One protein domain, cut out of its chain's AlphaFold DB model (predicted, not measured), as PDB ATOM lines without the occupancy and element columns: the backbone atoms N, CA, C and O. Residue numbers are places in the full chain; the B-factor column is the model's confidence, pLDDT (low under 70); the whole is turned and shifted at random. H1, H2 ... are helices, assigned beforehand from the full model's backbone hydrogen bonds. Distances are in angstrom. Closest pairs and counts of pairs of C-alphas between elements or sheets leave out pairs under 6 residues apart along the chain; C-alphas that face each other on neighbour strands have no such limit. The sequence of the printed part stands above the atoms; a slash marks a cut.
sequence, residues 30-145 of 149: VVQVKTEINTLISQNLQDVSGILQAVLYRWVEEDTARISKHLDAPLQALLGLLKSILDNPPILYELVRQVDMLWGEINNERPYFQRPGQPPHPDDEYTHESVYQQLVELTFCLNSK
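What this domain is: This is residues 30 to 145 of the 149 residues of an uncharacterized protein of Hydrocoleum sp. CS-953 (UniProt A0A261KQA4). Two pairs of helices are stacked crosswise: the hairpin of H1 and H2 lies over the pair of H4 and H6, while H5 stands across one end and short H3 sits at the other. Beyond H5, the long loop of residues 108 to 127 forms the tip of the longer axis. The printed part has 116 residues, with six named helices in the order H1 to H6 and no named strand; its class is all helix. The whole is compact, with a radius of gyration of the C-alphas of 14.1 A, yet elongated in outline, spanning 42 by 26 by 23 A.

How they stand to each other: H1, residues 30 to 44, and H2, residues 51 to 62, form a helical hairpin: they touch at a shallow tilt of 20 degrees, opposite ways, with C-alphas 38 and 57 closest at 6.1 A. H3, residues 64 to 69, touches residues 30 to 34 alone of H1, about perpendicular at 85 degrees; the closest C-alphas, of Val 30 and Ser 68, are 6.4 A apart. H4, residues 74 to 86, touches H1 with its residues 74 to 78 alone, at a steep tilt of 64 degrees; the closest C-alphas are those of Val 33 and Pro 74, at 5.7 A. H5, residues 89 to 107, touches H4 only at the corner, with the C-alphas of Ile 85 and Leu 92 closest at 5.2 A. H5 touches H2 at a steep tilt of 62 degrees, with C-alphas 52 and 99 closest at 5.7 A. H6, residues 128 to 144, touches H4 at a shallow tilt of 30 degrees, opposite ways; C-alphas 79 and 139 are closest, at 6.7 A. H6 also touches H5, about perpendicular at 75 degrees, with C-alphas 96 and 128 closest at 6.3 A. H1 and H5 are apart. Every O i to N i+4 pair is within hydrogen-bond range in H1, H2, H4, H5 and H6; in H3 it is 1 of 2.

Where its parts are: H1 begins with C-alpha 30 at (173.333, 133.680, 121.506) and is 21.4 A long. H2 measures 16.8 A, H3 8.7 A and H4 18.4 A. H5, the longest helix by residues, runs 26.5 A to C-alpha 107 at (145.087, 132.004, 105.298). H6 is 24.3 A long and ends with C-alpha 144 at (158.156, 118.102, 134.211).

The domain as a whole: The two C-alphas farthest apart, of Asp 72 and Pro 122, are 42.7 A from each other. The printed part has no cut. The link from H5 to H6 is long, with 20 residues. The mean pLDDT of the printed part is 95.8, and residue 145 is under 70.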
ATOM      1  N   VAL A  30     174.707 133.131 121.502       95.12
ATOM      2  CA  VAL A  30     173.333 133.680 121.506       95.12
ATOM      3  C   VAL A  30     172.438 132.992 120.464       95.12
ATOM      4  O   VAL A  30     171.289 132.680 120.755       95.12
ATOM      5  N   VAL A  31     172.964 132.725 119.264       95.69
ATOM      6  CA  VAL A  31     172.224 132.051 118.183       95.69
ATOM      7  C   VAL A  31     171.982 130.577 118.520       95.69
ATOM      8  O   VAL A  31     170.900 130.058 118.249       95.69
ATOM      9  N   GLN A  32     172.952 129.913 119.155       95.44
ATOM     10  CA  GLN A  32     172.776 128.540 119.641       95.44
ATOM     11  C   GLN A  32     171.640 128.469 120.673       95.44
ATOM     12  O   GLN A  32     170.739 127.652 120.535       95.44
ATOM     13  N   VAL A  33     171.630 129.388 121.642       96.81
ATOM     14  CA  VAL A  33     170.610 129.453 122.703       96.81
ATOM     15  C   VAL A  33     169.223 129.744 122.129       96.81
ATOM     16  O   VAL A  33     168.259 129.087 122.507       96.81
ATOM     17  N   LYS A  34     169.109 130.669 121.166       97.88
ATOM     18  CA  LYS A  34     167.856 130.916 120.426       97.88
ATOM     19  C   LYS A  34     167.347 129.652 119.731       97.88
ATOM     20  O   LYS A  34     166.176 129.306 119.851       97.88
ATOM     21  N   THR A  35     168.237 128.942 119.040       97.12
ATOM     22  CA  THR A  35     167.913 127.675 118.362       97.12
ATOM     23  C   THR A  35     167.435 126.609 119.349       97.12
ATOM     24  O   THR A  35     166.462 125.904 119.082       97.12
ATOM     25  N   GLU A  36     168.084 126.506 120.506       97.38
ATOM     26  CA  GLU A  36     167.713 125.559 121.554       97.38
ATOM     27  C   GLU A  36     166.350 125.896 122.170       97.38
ATOM     28  O   GLU A  36     165.500 125.017 122.296       97.38
ATOM     29  N   ILE A  37     166.077 127.175 122.444       98.19
ATOM     30  CA  ILE A  37     164.757 127.638 122.892       98.19
ATOM     31  C   ILE A  37     163.673 127.294 121.863       98.19
ATOM     32  O   ILE A  37     162.629 126.754 122.226       98.19
ATOM     33  N   ASN A  38     163.917 127.542 120.575       98.06
ATOM     34  CA  ASN A  38     162.961 127.198 119.519       98.06
ATOM     35  C   ASN A  38     162.730 125.676 119.429       98.06
ATOM     36  O   ASN A  38     161.613 125.217 119.186       98.06
ATOM     37  N   THR A  39     163.768 124.881 119.697       97.75
ATOM     38  CA  THR A  39     163.660 123.416 119.793       97.75
ATOM     39  C   THR A  39     162.794 122.999 120.986       97.75
ATOM     40  O   THR A  39     161.912 122.157 120.841       97.75
ATOM     41  N   LEU A  40     162.977 123.625 122.153       97.56
ATOM     42  CA  LEU A  40     162.142 123.384 123.333       97.56
ATOM     43  C   LEU A  40     160.672 123.732 123.074       97.56
ATOM     44  O   LEU A  40     159.794 122.978 123.487       97.56
ATOM     45  N   ILE A  41     160.390 124.830 122.374       97.75
ATOM     46  CA  ILE A  41     159.018 125.205 122.008       97.75
ATOM     47  C   ILE A  41     158.418 124.149 121.069       97.75
ATOM     48  O   ILE A  41     157.394 123.567 121.413       97.75
ATOM     49  N   SER A  42     159.057 123.833 119.936       96.56
ATOM     50  CA  SER A  42     158.491 122.880 118.956       96.56
ATOM     51  C   SER A  42     158.269 121.470 119.491       96.56
ATOM     52  O   SER A  42     157.365 120.774 119.042       96.56
ATOM     53  N   GLN A  43     159.083 121.023 120.445       95.62
ATOM     54  CA  GLN A  43     158.938 119.690 121.026       95.62
ATOM     55  C   GLN A  43     157.823 119.587 122.074       95.62
ATOM     56  O   GLN A  43     157.461 118.472 122.450       95.62
ATOM     57  N   ASN A  44     157.341 120.712 122.609       96.00
ATOM     58  CA  ASN A  44     156.452 120.714 123.774       96.00
ATOM     59  C   ASN A  44     155.171 121.540 123.584       96.00
ATOM     60  O   ASN A  44     154.239 121.360 124.363       96.00
ATOM     61  N   LEU A  45     155.103 122.421 122.583       96.44
ATOM     62  CA  LEU A  45     153.911 123.201 122.268       96.44
ATOM     63  C   LEU A  45     152.975 122.399 121.356       96.44
ATOM     64  O   LEU A  45     153.381 121.927 120.296       96.44
ATOM     65  N   GLN A  46     151.711 122.276 121.758       91.31
ATOM     66  CA  GLN A  46     150.663 121.680 120.932       91.31
ATOM     67  C   GLN A  46     149.948 122.776 120.145       91.31
ATOM     68  O   GLN A  46     148.936 123.305 120.589       91.31
ATOM     69  N   ASP A  47     150.498 123.115 118.983       93.38
ATOM     70  CA  ASP A  47     149.969 124.147 118.091       93.38
ATOM     71  C   ASP A  47     149.695 123.538 116.710       93.38
ATOM     72  O   ASP A  47     150.627 123.202 115.977       93.38
ATOM     73  N   VAL A  48     148.416 123.341 116.379       86.75
ATOM     74  CA  VAL A  48     147.997 122.577 115.190       86.75
ATOM     75  C   VAL A  48     148.354 123.317 113.904       86.75
ATOM     76  O   VAL A  48     148.962 122.723 113.013       86.75
ATOM     77  N   SER A  49     148.014 124.605 113.813       92.00
ATOM     78  CA  SER A  49     148.333 125.423 112.639       92.00
ATOM     79  C   SER A  49     149.767 125.982 112.658       92.00
ATOM     80  O   SER A  49     150.252 126.471 111.636       92.00
ATOM     81  N   GLY A  50     150.486 125.889 113.786       96.38
ATOM     82  CA  GLY A  50     151.892 126.301 113.916       96.38
ATOM     83  C   GLY A  50     152.116 127.820 113.992       96.38
ATOM     84  O   GLY A  50     153.257 128.290 113.901       96.38
ATOM     85  N   ILE A  51     151.045 128.605 114.122       97.81
ATOM     86  CA  ILE A  51     151.083 130.070 114.073       97.81
ATOM     87  C   ILE A  51     151.509 130.648 115.424       97.81
ATOM     88  O   ILE A  51     152.350 131.551 115.450       97.81
ATOM     89  N   LEU A  52     151.021 130.103 116.544       98.44
ATOM     90  CA  LEU A  52     151.492 130.482 117.880       98.44
ATOM     91  C   LEU A  52     152.992 130.195 118.024       98.44
ATOM     92  O   LEU A  52     153.744 131.052 118.493       98.44
ATOM     93  N   GLN A  53     153.448 129.037 117.544       98.19
ATOM     94  CA  GLN A  53     154.861 128.674 117.508       98.19
ATOM     95  C   GLN A  53     155.686 129.706 116.728       98.19
ATOM     96  O   GLN A  53     156.719 130.173 117.210       98.19
ATOM     97  N   ALA A  54     155.234 130.090 115.530       98.31
ATOM     98  CA  ALA A  54     155.940 131.051 114.692       98.31
ATOM     99  C   ALA A  54     156.049 132.439 115.346       98.31
ATOM    100  O   ALA A  54     157.094 133.085 115.242       98.31
ATOM    101  N   VAL A  55     155.004 132.899 116.041       98.62
ATOM    102  CA  VAL A  55     155.045 134.173 116.774       98.62
ATOM    103  C   VAL A  55     155.974 134.083 117.986       98.62
ATOM    104  O   VAL A  55     156.789 134.984 118.186       98.62
ATOM    105  N   LEU A  56     155.953 132.981 118.742       98.56
ATOM    106  CA  LEU A  56     156.887 132.776 119.853       98.56
ATOM    107  C   LEU A  56     158.348 132.770 119.385       98.56
ATOM    108  O   LEU A  56     159.192 133.374 120.043       98.56
ATOM    109  N   TYR A  57     158.660 132.175 118.229       98.50
ATOM    110  CA  TYR A  57     160.010 132.240 117.651       98.50
ATOM    111  C   TYR A  57     160.454 133.671 117.356       98.50
ATOM    112  O   TYR A  57     161.611 134.013 117.601       98.50
ATOM    113  N   ARG A  58     159.548 134.526 116.865       98.38
ATOM    114  CA  ARG A  58     159.845 135.950 116.648       98.38
ATOM    115  C   ARG A  58     160.145 136.653 117.971       98.38
ATOM    116  O   ARG A  58     161.132 137.372 118.059       98.38
ATOM    117  N   TRP A  59     159.373 136.377 119.019       98.50
ATOM    118  CA  TRP A  59     159.604 136.962 120.345       98.50
ATOM    119  C   TRP A  59     160.933 136.503 120.956       98.50
ATOM    120  O   TRP A  59     161.639 137.303 121.565       98.50
ATOM    121  N   VAL A  60     161.313 135.239 120.756       98.06
ATOM    122  CA  VAL A  60     162.637 134.718 121.138       98.06
ATOM    123  C   VAL A  60     163.747 135.420 120.351       98.06
ATOM    124  O   VAL A  60     164.772 135.791 120.920       98.06
ATOM    125  N   GLU A  61     163.560 135.646 119.052       97.38
ATOM    126  CA  GLU A  61     164.538 136.370 118.236       97.38
ATOM    127  C   GLU A  61     164.736 137.817 118.731       97.38
ATOM    128  O   GLU A  61     165.871 138.294 118.848       97.38
ATOM    129  N   GLU A  62     163.643 138.490 119.087       96.56
ATOM    130  CA  GLU A  62     163.626 139.888 119.523       96.56
ATOM    131  C   GLU A  62     164.114 140.086 120.970       96.56
ATOM    132  O   GLU A  62     164.815 141.062 121.250       96.56
ATOM    133  N   ASP A  63     163.855 139.147 121.890       95.31
ATOM    134  CA  ASP A  63     164.253 139.234 123.308       95.31
ATOM    135  C   ASP A  63     165.728 138.845 123.547       95.31
ATOM    136  O   ASP A  63     166.099 138.052 124.420       95.31
ATOM    137  N   THR A  64     166.620 139.445 122.758       92.88
ATOM    138  CA  THR A  64     168.067 139.203 122.842       92.88
ATOM    139  C   THR A  64     168.613 139.555 124.230       92.88
ATOM    140  O   THR A  64     169.504 138.874 124.734       92.88
ATOM    141  N   ALA A  65     168.054 140.572 124.895       94.50
ATOM    142  CA  ALA A  65     168.498 141.000 126.219       94.50
ATOM    143  C   ALA A  65     168.282 139.926 127.298       94.50
ATOM    144  O   ALA A  65     169.160 139.737 128.144       94.50
ATOM    145  N   ARG A  66     167.143 139.219 127.290       94.69
ATOM    146  CA  ARG A  66     166.920 138.085 128.197       94.69
ATOM    147  C   ARG A  66     167.836 136.925 127.847       94.69
ATOM    148  O   ARG A  66     168.478 136.374 128.734       94.69
ATOM    149  N   ILE A  67     167.953 136.598 126.565       95.25
ATOM    150  CA  ILE A  67     168.774 135.474 126.098       95.25
ATOM    151  C   ILE A  67     170.241 135.661 126.486       95.25
ATOM    152  O   ILE A  67     170.861 134.743 127.016       95.25
ATOM    153  N   SER A  68     170.786 136.868 126.326       93.31
ATOM    154  CA  SER A  68     172.158 137.178 126.734       93.31
ATOM    155  C   SER A  68     172.408 137.038 128.239       93.31
ATOM    156  O   SER A  68     173.555 136.850 128.634       93.31
ATOM    157  N   LYS A  69     171.375 137.102 129.091       95.12
ATOM    158  CA  LYS A  69     171.500 136.860 130.541       95.12
ATOM    159  C   LYS A  69     171.457 135.375 130.910       95.12
ATOM    160  O   LYS A  69     171.835 135.026 132.023       95.12
ATOM    161  N   HIS A  70     171.006 134.519 129.996       94.06
ATOM    162  CA  HIS A  70     170.762 133.095 130.222       94.06
ATOM    163  C   HIS A  70     171.465 132.227 129.167       94.06
ATOM    164  O   HIS A  70     170.904 131.241 128.695       94.06
ATOM    165  N   LEU A  71     172.700 132.583 128.790       93.88
ATOM    166  CA  LEU A  71     173.440 131.880 127.731       93.88
ATOM    167  C   LEU A  71     173.689 130.397 128.030       93.88
ATOM    168  O   LEU A  71     173.785 129.599 127.103       93.88
ATOM    169  N   ASP A  72     173.782 130.041 129.306       94.06
ATOM    170  CA  ASP A  72     174.008 128.665 129.755       94.06
ATOM    171  C   ASP A  72     172.736 128.024 130.331       94.06
ATOM    172  O   ASP A  72     172.780 126.912 130.836       94.06
ATOM    173  N   ALA A  73     171.598 128.726 130.265       94.88
ATOM    174  CA  ALA A  73     170.323 128.278 130.824       94.88
ATOM    175  C   ALA A  73     169.141 128.604 129.879       94.88
ATOM    176  O   ALA A  73     168.242 129.369 130.254       94.88
ATOM    177  N   PRO A  74     169.114 128.044 128.653       95.19
ATOM    178  CA  PRO A  74     168.081 128.303 127.639       95.19
ATOM    179  C   PRO A  74     166.664 128.054 128.162       95.19
ATOM    180  O   PRO A  74     165.769 128.875 127.951       95.19
ATOM    181  N   LEU A  75     166.477 126.966 128.917       96.50
ATOM    182  CA  LEU A  75     165.206 126.636 129.562       96.50
ATOM    183  C   LEU A  75     164.731 127.756 130.498       96.50
ATOM    184  O   LEU A  75     163.567 128.149 130.448       96.50
ATOM    185  N   GLN A  76     165.629 128.323 131.308       96.81
ATOM    186  CA  GLN A  76     165.291 129.420 132.221       96.81
ATOM    187  C   GLN A  76     164.941 130.706 131.464       96.81
ATOM    188  O   GLN A  76     164.038 131.437 131.874       96.81
ATOM    189  N   ALA A  77     165.599 130.968 130.329       97.25
ATOM    190  CA  ALA A  77     165.251 132.097 129.469       97.25
ATOM    191  C   ALA A  77     163.825 131.949 128.907       97.25
ATOM    192  O   ALA A  77     163.037 132.897 128.980       97.25
ATOM    193  N   LEU A  78     163.481 130.754 128.411       98.19
ATOM    194  CA  LEU A  78     162.146 130.437 127.899       98.19
ATOM    195  C   LEU A  78     161.080 130.527 128.997       98.19
ATOM    196  O   LEU A  78     160.084 131.224 128.822       98.19
ATOM    197  N   LEU A  79     161.302 129.899 130.155       97.81
ATOM    198  CA  LEU A  79     160.384 129.987 131.296       97.81
ATOM    199  C   LEU A  79     160.176 131.438 131.744       97.81
ATOM    200  O   LEU A  79     159.058 131.834 132.064       97.81
ATOM    201  N   GLY A  80     161.227 132.261 131.711       97.62
ATOM    202  CA  GLY A  80     161.122 133.688 131.982       97.62
ATOM    203  C   GLY A  80     160.228 134.425 130.979       97.62
ATOM    204  O   GLY A  80     159.446 135.288 131.388       97.62
ATOM    205  N   LEU A  81     160.352 134.126 129.680       98.12
ATOM    206  CA  LEU A  81     159.508 134.706 128.630       98.12
ATOM    207  C   LEU A  81     158.042 134.315 128.848       98.12
ATOM    208  O   LEU A  81     157.184 135.193 128.958       98.12
ATOM    209  N   LEU A  82     157.776 133.015 129.008       98.38
ATOM    210  CA  LEU A  82     156.437 132.474 129.246       98.38
ATOM    211  C   LEU A  82     155.805 133.079 130.498       98.38
ATOM    212  O   LEU A  82     154.674 133.553 130.452       98.38
ATOM    213  N   LYS A  83     156.566 133.170 131.593       98.06
ATOM    214  CA  LYS A  83     156.118 133.823 132.823       98.06
ATOM    215  C   LYS A  83     155.733 135.283 132.596       98.06
ATOM    216  O   LYS A  83     154.696 135.712 133.086       98.06
ATOM    217  N   SER A  84     156.524 136.047 131.835       97.75
ATOM    218  CA  SER A  84     156.186 137.450 131.551       97.75
ATOM    219  C   SER A  84     154.911 137.618 130.724       97.75
ATOM    220  O   SER A  84     154.236 138.630 130.881       97.75
ATOM    221  N   ILE A  85     154.562 136.630 129.894       98.25
ATOM    222  CA  ILE A  85     153.305 136.611 129.139       98.25
ATOM    223  C   ILE A  85     152.140 136.218 130.059       98.25
ATOM    224  O   ILE A  85     151.138 136.926 130.124       98.25
ATOM    225  N   LEU A  86     152.283 135.114 130.800       98.12
ATOM    226  CA  LEU A  86     151.230 134.541 131.645       98.12
ATOM    227  C   LEU A  86     150.848 135.442 132.827       98.12
ATOM    228  O   LEU A  86     149.672 135.538 133.172       98.12
ATOM    229  N   ASP A  87     151.818 136.134 133.428       98.00
ATOM    230  CA  ASP A  87     151.576 137.022 134.571       98.00
ATOM    231  C   ASP A  87     150.993 138.391 134.158       98.00
ATOM    232  O   ASP A  87     150.599 139.179 135.021       98.00
ATOM    233  N   ASN A  88     150.969 138.717 132.861       97.44
ATOM    234  CA  ASN A  88     150.618 140.047 132.368       97.44
ATOM    235  C   ASN A  88     149.594 139.966 131.219       97.44
ATOM    236  O   ASN A  88     149.983 139.860 130.053       97.44
ATOM    237  N   PRO A  89     148.281 140.071 131.513       95.75
ATOM    238  CA  PRO A  89     147.233 139.928 130.501       95.75
ATOM    239  C   PRO A  89     147.389 140.847 129.273       95.75
ATOM    240  O   PRO A  89     147.208 140.359 128.163       95.75
ATOM    241  N   PRO A  90     147.788 142.131 129.397       97.44
ATOM    242  CA  PRO A  90     148.148 142.952 128.238       97.44
ATOM    243  C   PRO A  90     149.185 142.338 127.282       97.44
ATOM    244  O   PRO A  90     149.044 142.486 126.072       97.44
ATOM    245  N   ILE A  91     150.210 141.653 127.802       98.19
ATOM    246  CA  ILE A  91     151.236 140.995 126.976       98.19
ATOM    247  C   ILE A  91     150.643 139.769 126.278       98.19
ATOM    248  O   ILE A  91     150.879 139.575 125.088       98.19
ATOM    249  N   LEU A  92     149.824 138.981 126.983       98.31
ATOM    250  CA  LEU A  92     149.074 137.874 126.385       98.31
ATOM    251  C   LEU A  92     148.161 138.353 125.244       98.31
ATOM    252  O   LEU A  92     148.132 137.732 124.187       98.31
ATOM    253  N   TYR A  93     147.441 139.459 125.431       97.88
ATOM    254  CA  TYR A  93     146.559 140.005 124.395       97.88
ATOM    255  C   TYR A  93     147.339 140.481 123.172       97.88
ATOM    256  O   TYR A  93     146.893 140.279 122.047       97.88
ATOM    257  N   GLU A  94     148.514 141.077 123.371       98.12
ATOM    258  CA  GLU A  94     149.377 141.452 122.253       98.12
ATOM    259  C   GLU A  94     149.927 140.225 121.516       98.12
ATOM    260  O   GLU A  94     149.941 140.221 120.287       98.12
ATOM    261  N   LEU A  95     150.314 139.167 122.238       98.44
ATOM    262  CA  LEU A  95     150.715 137.900 121.626       98.44
ATOM    263  C   LEU A  95     149.589 137.339 120.750       98.44
ATOM    264  O   LEU A  95     149.809 137.063 119.575       98.44
ATOM    265  N   VAL A  96     148.379 137.228 121.301       98.06
ATOM    266  CA  VAL A  96     147.204 136.706 120.589       98.06
ATOM    267  C   VAL A  96     146.881 137.558 119.365       98.06
ATOM    268  O   VAL A  96     146.721 137.034 118.271       98.06
ATOM    269  N   ARG A  97     146.920 138.887 119.497       98.06
ATOM    270  CA  ARG A  97     146.717 139.800 118.366       98.06
ATOM    271  C   ARG A  97     147.726 139.560 117.236       98.06
ATOM    272  O   ARG A  97     147.367 139.674 116.065       98.06
ATOM    273  N   GLN A  98     148.988 139.267 117.556       98.50
ATOM    274  CA  GLN A  98     150.008 138.944 116.552       98.50
ATOM    275  C   GLN A  98     149.791 137.567 115.918       98.50
ATOM    276  O   GLN A  98     150.039 137.413 114.721       98.50
ATOM    277  N   VAL A  99     149.303 136.597 116.693       98.25
ATOM    278  CA  VAL A  99     148.897 135.276 116.196       98.25
ATOM    279  C   VAL A  99     147.739 135.416 115.210       98.25
ATOM    280  O   VAL A  99     147.871 134.964 114.078       98.25
ATOM    281  N   ASP A 100     146.688 136.156 115.561       97.44
ATOM    282  CA  ASP A 100     145.554 136.445 114.675       97.44
ATOM    283  C   ASP A 100     145.990 137.136 113.380       97.44
ATOM    284  O   ASP A 100     145.525 136.807 112.286       97.44
ATOM    285  N   MET A 101     146.899 138.113 113.488       97.94
ATOM    286  CA  MET A 101     147.453 138.793 112.318       97.94
ATOM    287  C   MET A 101     148.163 137.819 111.381       97.94
ATOM    288  O   MET A 101     147.914 137.852 110.177       97.94
ATOM    289  N   LEU A 102     149.042 136.973 111.926       98.00
ATOM    290  CA  LEU A 102     149.789 136.002 111.135       98.00
ATOM    291  C   LEU A 102     148.859 134.929 110.552       98.00
ATOM    292  O   LEU A 102     149.031 134.538 109.400       98.00
ATOM    293  N   TRP A 103     147.848 134.503 111.306       97.19
ATOM    294  CA  TRP A 103     146.816 133.590 110.830       97.19
ATOM    295  C   TRP A 103     146.064 134.168 109.632       97.19
ATOM    296  O   TRP A 103     145.948 133.498 108.606       97.19
ATOM    297  N   GLY A 104     145.608 135.422 109.714       96.31
ATOM    298  CA  GLY A 104     144.901 136.069 108.608       96.31
ATOM    299  C   GLY A 104     145.790 136.289 107.384       96.31
ATOM    300  O   GLY A 104     145.328 136.134 106.255       96.31
ATOM    301  N   GLU A 105     147.077 136.585 107.588       96.81
ATOM    302  CA  GLU A 105     148.058 136.695 106.502       96.81
ATOM    303  C   GLU A 105     148.257 135.356 105.775       96.81
ATOM    304  O   GLU A 105     148.159 135.307 104.550       96.81
ATOM    305  N   ILE A 106     148.490 134.267 106.516       96.00
ATOM    306  CA  ILE A 106     148.750 132.933 105.950       96.00
ATOM    307  C   ILE A 106     147.513 132.375 105.243       96.00
ATOM    308  O   ILE A 106     147.629 131.813 104.153       96.00
ATOM    309  N   ASN A 107     146.334 132.536 105.844       94.12
ATOM    310  CA  ASN A 107     145.087 132.004 105.298       94.12
ATOM    311  C   ASN A 107     144.433 132.941 104.271       94.12
ATOM    312  O   ASN A 107     143.470 132.554 103.616       94.12
ATOM    313  N   ASN A 108     144.968 134.155 104.082       95.50
ATOM    314  CA  ASN A 108     144.362 135.206 103.263       95.50
ATOM    315  C   ASN A 108     142.903 135.497 103.681       95.50
ATOM    316  O   ASN A 108     142.008 135.683 102.852       95.50
ATOM    317  N   GLU A 109     142.682 135.542 104.995       95.38
ATOM    318  CA  GLU A 109     141.393 135.766 105.645       95.38
ATOM    319  C   GLU A 109     141.461 136.944 106.621       95.38
ATOM    320  O   GLU A 109     142.530 137.452 106.970       95.38
ATOM    321  N   ARG A 110     140.296 137.427 107.063       95.81
ATOM    322  CA  ARG A 110     140.244 138.501 108.055       95.81
ATOM    323  C   ARG A 110     140.547 137.926 109.451       95.81
ATOM    324  O   ARG A 110     139.798 137.059 109.882       95.81
ATOM    325  N   PRO A 111     141.540 138.463 110.186       94.94
ATOM    326  CA  PRO A 111     141.832 138.044 111.557       94.94
ATOM    327  C   PRO A 111     140.643 138.188 112.516       94.94
ATOM    328  O   PRO A 111     139.915 139.192 112.464       94.94
ATOM    329  N   TYR A 112     140.510 137.244 113.448       93.88
ATOM    330  CA  TYR A 112     139.472 137.230 114.479       93.88
ATOM    331  C   TYR A 112     139.908 137.930 115.772       93.88
ATOM    332  O   TYR A 112     139.935 137.338 116.837       93.88
ATOM    333  N   PHE A 113     140.175 139.237 115.712       95.44
ATOM    334  CA  PHE A 113     140.632 139.961 116.904       95.44
ATOM    335  C   PHE A 113     139.643 139.899 118.079       95.44
ATOM    336  O   PHE A 113     138.545 140.472 118.023       95.44
ATOM    337  N   GLN A 114     140.082 139.306 119.190       94.44
ATOM    338  CA  GLN A 114     139.354 139.301 120.454       94.44
ATOM    339  C   GLN A 114     139.660 140.558 121.288       94.44
ATOM    340  O   GLN A 114     140.805 140.972 121.455       94.44
ATOM    341  N   ARG A 115     138.627 141.184 121.871       92.88
ATOM    342  CA  ARG A 115     138.804 142.249 122.878       92.88
ATOM    343  C   ARG A 115     138.790 141.673 124.297       92.88
ATOM    344  O   ARG A 115     138.107 140.676 124.538       92.88
ATOM    345  N   PRO A 116     139.457 142.315 125.271       91.31
ATOM    346  CA  PRO A 116     139.366 141.906 126.671       91.31
ATOM    347  C   PRO A 116     137.909 141.855 127.153       91.31
ATOM    348  O   PRO A 116     137.160 142.818 126.987       91.31
ATOM    349  N   GLY A 117     137.504 140.722 127.732       88.38
ATOM    350  CA  GLY A 117     136.138 140.490 128.219       88.38
ATOM    351  C   GLY A 117     135.090 140.189 127.139       88.38
ATOM    352  O   GLY A 117     133.927 139.982 127.477       88.38
ATOM    353  N   GLN A 118     135.466 140.148 125.858       90.94
ATOM    354  CA  GLN A 118     134.575 139.746 124.768       90.94
ATOM    355  C   GLN A 118     134.622 138.219 124.578       90.94
ATOM    356  O   GLN A 118     135.712 137.644 124.666       90.94
ATOM    357  N   PRO A 119     133.488 137.553 124.283       92.44
ATOM    358  CA  PRO A 119     133.519 136.157 123.860       92.44
ATOM    359  C   PRO A 119     134.334 135.994 122.560       92.44
ATOM    360  O   PRO A 119     134.298 136.897 121.714       92.44
ATOM    361  N   PRO A 120     135.060 134.875 122.397       94.50
ATOM    362  CA  PRO A 120     135.807 134.597 121.175       94.50
ATOM    363  C   PRO A 120     134.877 134.369 119.979       94.50
ATOM    364  O   PRO A 120     133.688 134.070 120.140       94.50
ATOM    365  N   HIS A 121     135.418 134.512 118.770       93.50
ATOM    366  CA  HIS A 121     134.704 134.115 117.559       93.50
ATOM    367  C   HIS A 121     134.589 132.576 117.518       93.50
ATOM    368  O   HIS A 121     135.539 131.901 117.904       93.50
ATOM    369  N   PRO A 122     133.455 131.991 117.086       93.25
ATOM    370  CA  PRO A 122     133.260 130.536 117.118       93.25
ATOM    371  C   PRO A 122     134.275 129.751 116.276       93.25
ATOM    372  O   PRO A 122     134.595 128.619 116.623       93.25
ATOM    373  N   ASP A 123     134.774 130.362 115.203       91.25
ATOM    374  CA  ASP A 123     135.741 129.748 114.283       91.25
ATOM    375  C   ASP A 123     137.195 130.169 114.568       91.25
ATOM    376  O   ASP A 123     138.081 129.907 113.759       91.25
ATOM    377  N   ASP A 124     137.444 130.867 115.680       92.94
ATOM    378  CA  ASP A 124     138.786 131.306 116.056       92.94
ATOM    379  C   ASP A 124     139.538 130.221 116.842       92.94
ATOM    380  O   ASP A 124     139.137 129.816 117.935       92.94
ATOM    381  N   GLU A 125     140.650 129.761 116.271       93.38
ATOM    382  CA  GLU A 125     141.571 128.795 116.879       93.38
ATOM    383  C   GLU A 125     142.352 129.416 118.057       93.38
ATOM    384  O   GLU A 125     142.629 128.752 119.067       93.38
ATOM    385  N   TYR A 126     142.674 130.708 117.964       96.31
ATOM    386  CA  TYR A 126     143.652 131.389 118.811       96.31
ATOM    387  C   TYR A 126     143.021 132.439 119.722       96.31
ATOM    388  O   TYR A 126     143.471 133.572 119.836       96.31
ATOM    389  N   THR A 127     142.026 132.016 120.490       97.00
ATOM    390  CA  THR A 127     141.427 132.835 121.548       97.00
ATOM    391  C   THR A 127     142.419 133.157 122.681       97.00
ATOM    392  O   THR A 127     143.371 132.416 122.944       97.00
ATOM    393  N   HIS A 128     142.139 134.200 123.467       97.38
ATOM    394  CA  HIS A 128     142.890 134.504 124.692       97.38
ATOM    395  C   HIS A 128     142.977 133.306 125.652       97.38
ATOM    396  O   HIS A 128     144.011 133.101 126.285       97.38
ATOM    397  N   GLU A 129     141.894 132.534 125.787       96.69
ATOM    398  CA  GLU A 129     141.841 131.384 126.692       96.69
ATOM    399  C   GLU A 129     142.632 130.196 126.138       96.69
ATOM    400  O   GLU A 129     143.457 129.634 126.856       96.69
ATOM    401  N   SER A 130     142.441 129.845 124.862       96.75
ATOM    402  CA  SER A 130     143.151 128.724 124.233       96.75
ATOM    403  C   SER A 130     144.660 128.960 124.195       96.75
ATOM    404  O   SER A 130     145.421 128.054 124.531       96.75
ATOM    405  N   VAL A 131     145.109 130.178 123.872       97.75
ATOM    406  CA  VAL A 131     146.537 130.527 123.905       97.75
ATOM    407  C   VAL A 131     147.073 130.498 125.335       97.75
ATOM    408  O   VAL A 131     148.140 129.936 125.569       97.75
ATOM    409  N   TYR A 132     146.338 131.030 126.318       97.94
ATOM    410  CA  TYR A 132     146.753 130.943 127.721       97.94
ATOM    411  C   TYR A 132     146.956 129.489 128.169       97.94
ATOM    412  O   TYR A 132     147.996 129.173 128.748       97.94
ATOM    413  N   GLN A 133     146.006 128.595 127.867       97.69
ATOM    414  CA  GLN A 133     146.116 127.180 128.232       97.69
ATOM    415  C   GLN A 133     147.312 126.508 127.555       97.69
ATOM    416  O   GLN A 133     148.099 125.861 128.241       97.69
ATOM    417  N   GLN A 134     147.533 126.744 126.257       98.00
ATOM    418  CA  GLN A 134     148.704 126.213 125.547       98.00
ATOM    419  C   GLN A 134     150.031 126.659 126.184       98.00
ATOM    420  O   GLN A 134     150.962 125.864 126.307       98.00
ATOM    421  N   LEU A 135     150.133 127.913 126.640       98.31
ATOM    422  CA  LEU A 135     151.334 128.417 127.319       98.31
ATOM    423  C   LEU A 135     151.505 127.843 128.737       98.31
ATOM    424  O   LEU A 135     152.637 127.593 129.168       98.31
ATOM    425  N   VAL A 136     150.407 127.624 129.467       98.00
ATOM    426  CA  VAL A 136     150.423 126.942 130.772       98.00
ATOM    427  C   VAL A 136     150.873 125.492 130.611       98.00
ATOM    428  O   VAL A 136     151.755 125.044 131.343       98.00
ATOM    429  N   GLU A 137     150.327 124.777 129.630       97.06
ATOM    430  CA  GLU A 137     150.707 123.401 129.312       97.06
ATOM    431  C   GLU A 137     152.166 123.307 128.871       97.06
ATOM    432  O   GLU A 137     152.907 122.469 129.387       97.06
ATOM    433  N   LEU A 138     152.622 124.216 128.002       97.06
ATOM    434  CA  LEU A 138     154.031 124.320 127.624       97.06
ATOM    435  C   LEU A 138     154.916 124.498 128.866       97.06
ATOM    436  O   LEU A 138     155.885 123.762 129.050       97.06
ATOM    437  N   THR A 139     154.558 125.421 129.762       97.31
ATOM    438  CA  THR A 139     155.291 125.656 131.018       97.31
ATOM    439  C   THR A 139     155.310 124.407 131.903       97.31
ATOM    440  O   THR A 139     156.342 124.071 132.488       97.31
ATOM    441  N   PHE A 140     154.191 123.692 132.004       96.38
ATOM    442  CA  PHE A 140     154.093 122.457 132.776       96.38
ATOM    443  C   PHE A 140     154.983 121.347 132.196       96.38
ATOM    444  O   PHE A 140     155.754 120.728 132.936       96.38
ATOM    445  N   CYS A 141     154.939 121.132 130.879       95.69
ATOM    446  CA  CYS A 141     155.764 120.149 130.173       95.69
ATOM    447  C   CYS A 141     157.262 120.421 130.348       95.69
ATOM    448  O   CYS A 141     158.031 119.495 130.607       95.69
ATOM    449  N   LEU A 142     157.665 121.691 130.257       95.38
ATOM    450  CA  LEU A 142     159.049 122.126 130.433       95.38
ATOM    451  C   LEU A 142     159.571 121.879 131.856       95.38
ATOM    452  O   LEU A 142     160.703 121.441 132.014       95.38
ATOM    453  N   ASN A 143     158.747 122.098 132.885       92.62
ATOM    454  CA  ASN A 143     159.131 121.834 134.279       92.62
ATOM    455  C   ASN A 143     159.085 120.345 134.661       92.62
ATOM    456  O   ASN A 143     159.695 119.942 135.649       92.62
ATOM    457  N   SER A 144     158.341 119.528 133.912       87.25
ATOM    458  CA  SER A 144     158.156 118.102 134.211       87.25
ATOM    459  C   SER A 144     159.252 117.208 133.625       87.25
ATOM    460  O   SER A 144     159.329 116.028 133.972       87.25
ATOM    461  N   LYS A 145     160.103 117.738 132.739       68.69
ATOM    462  CA  LYS A 145     161.273 117.027 132.218       68.69
ATOM    463  C   LYS A 145     162.489 117.393 133.076       68.69
ATOM    464  O   LYS A 145     162.855 118.565 133.090       68.69
TER     465      LYS A 145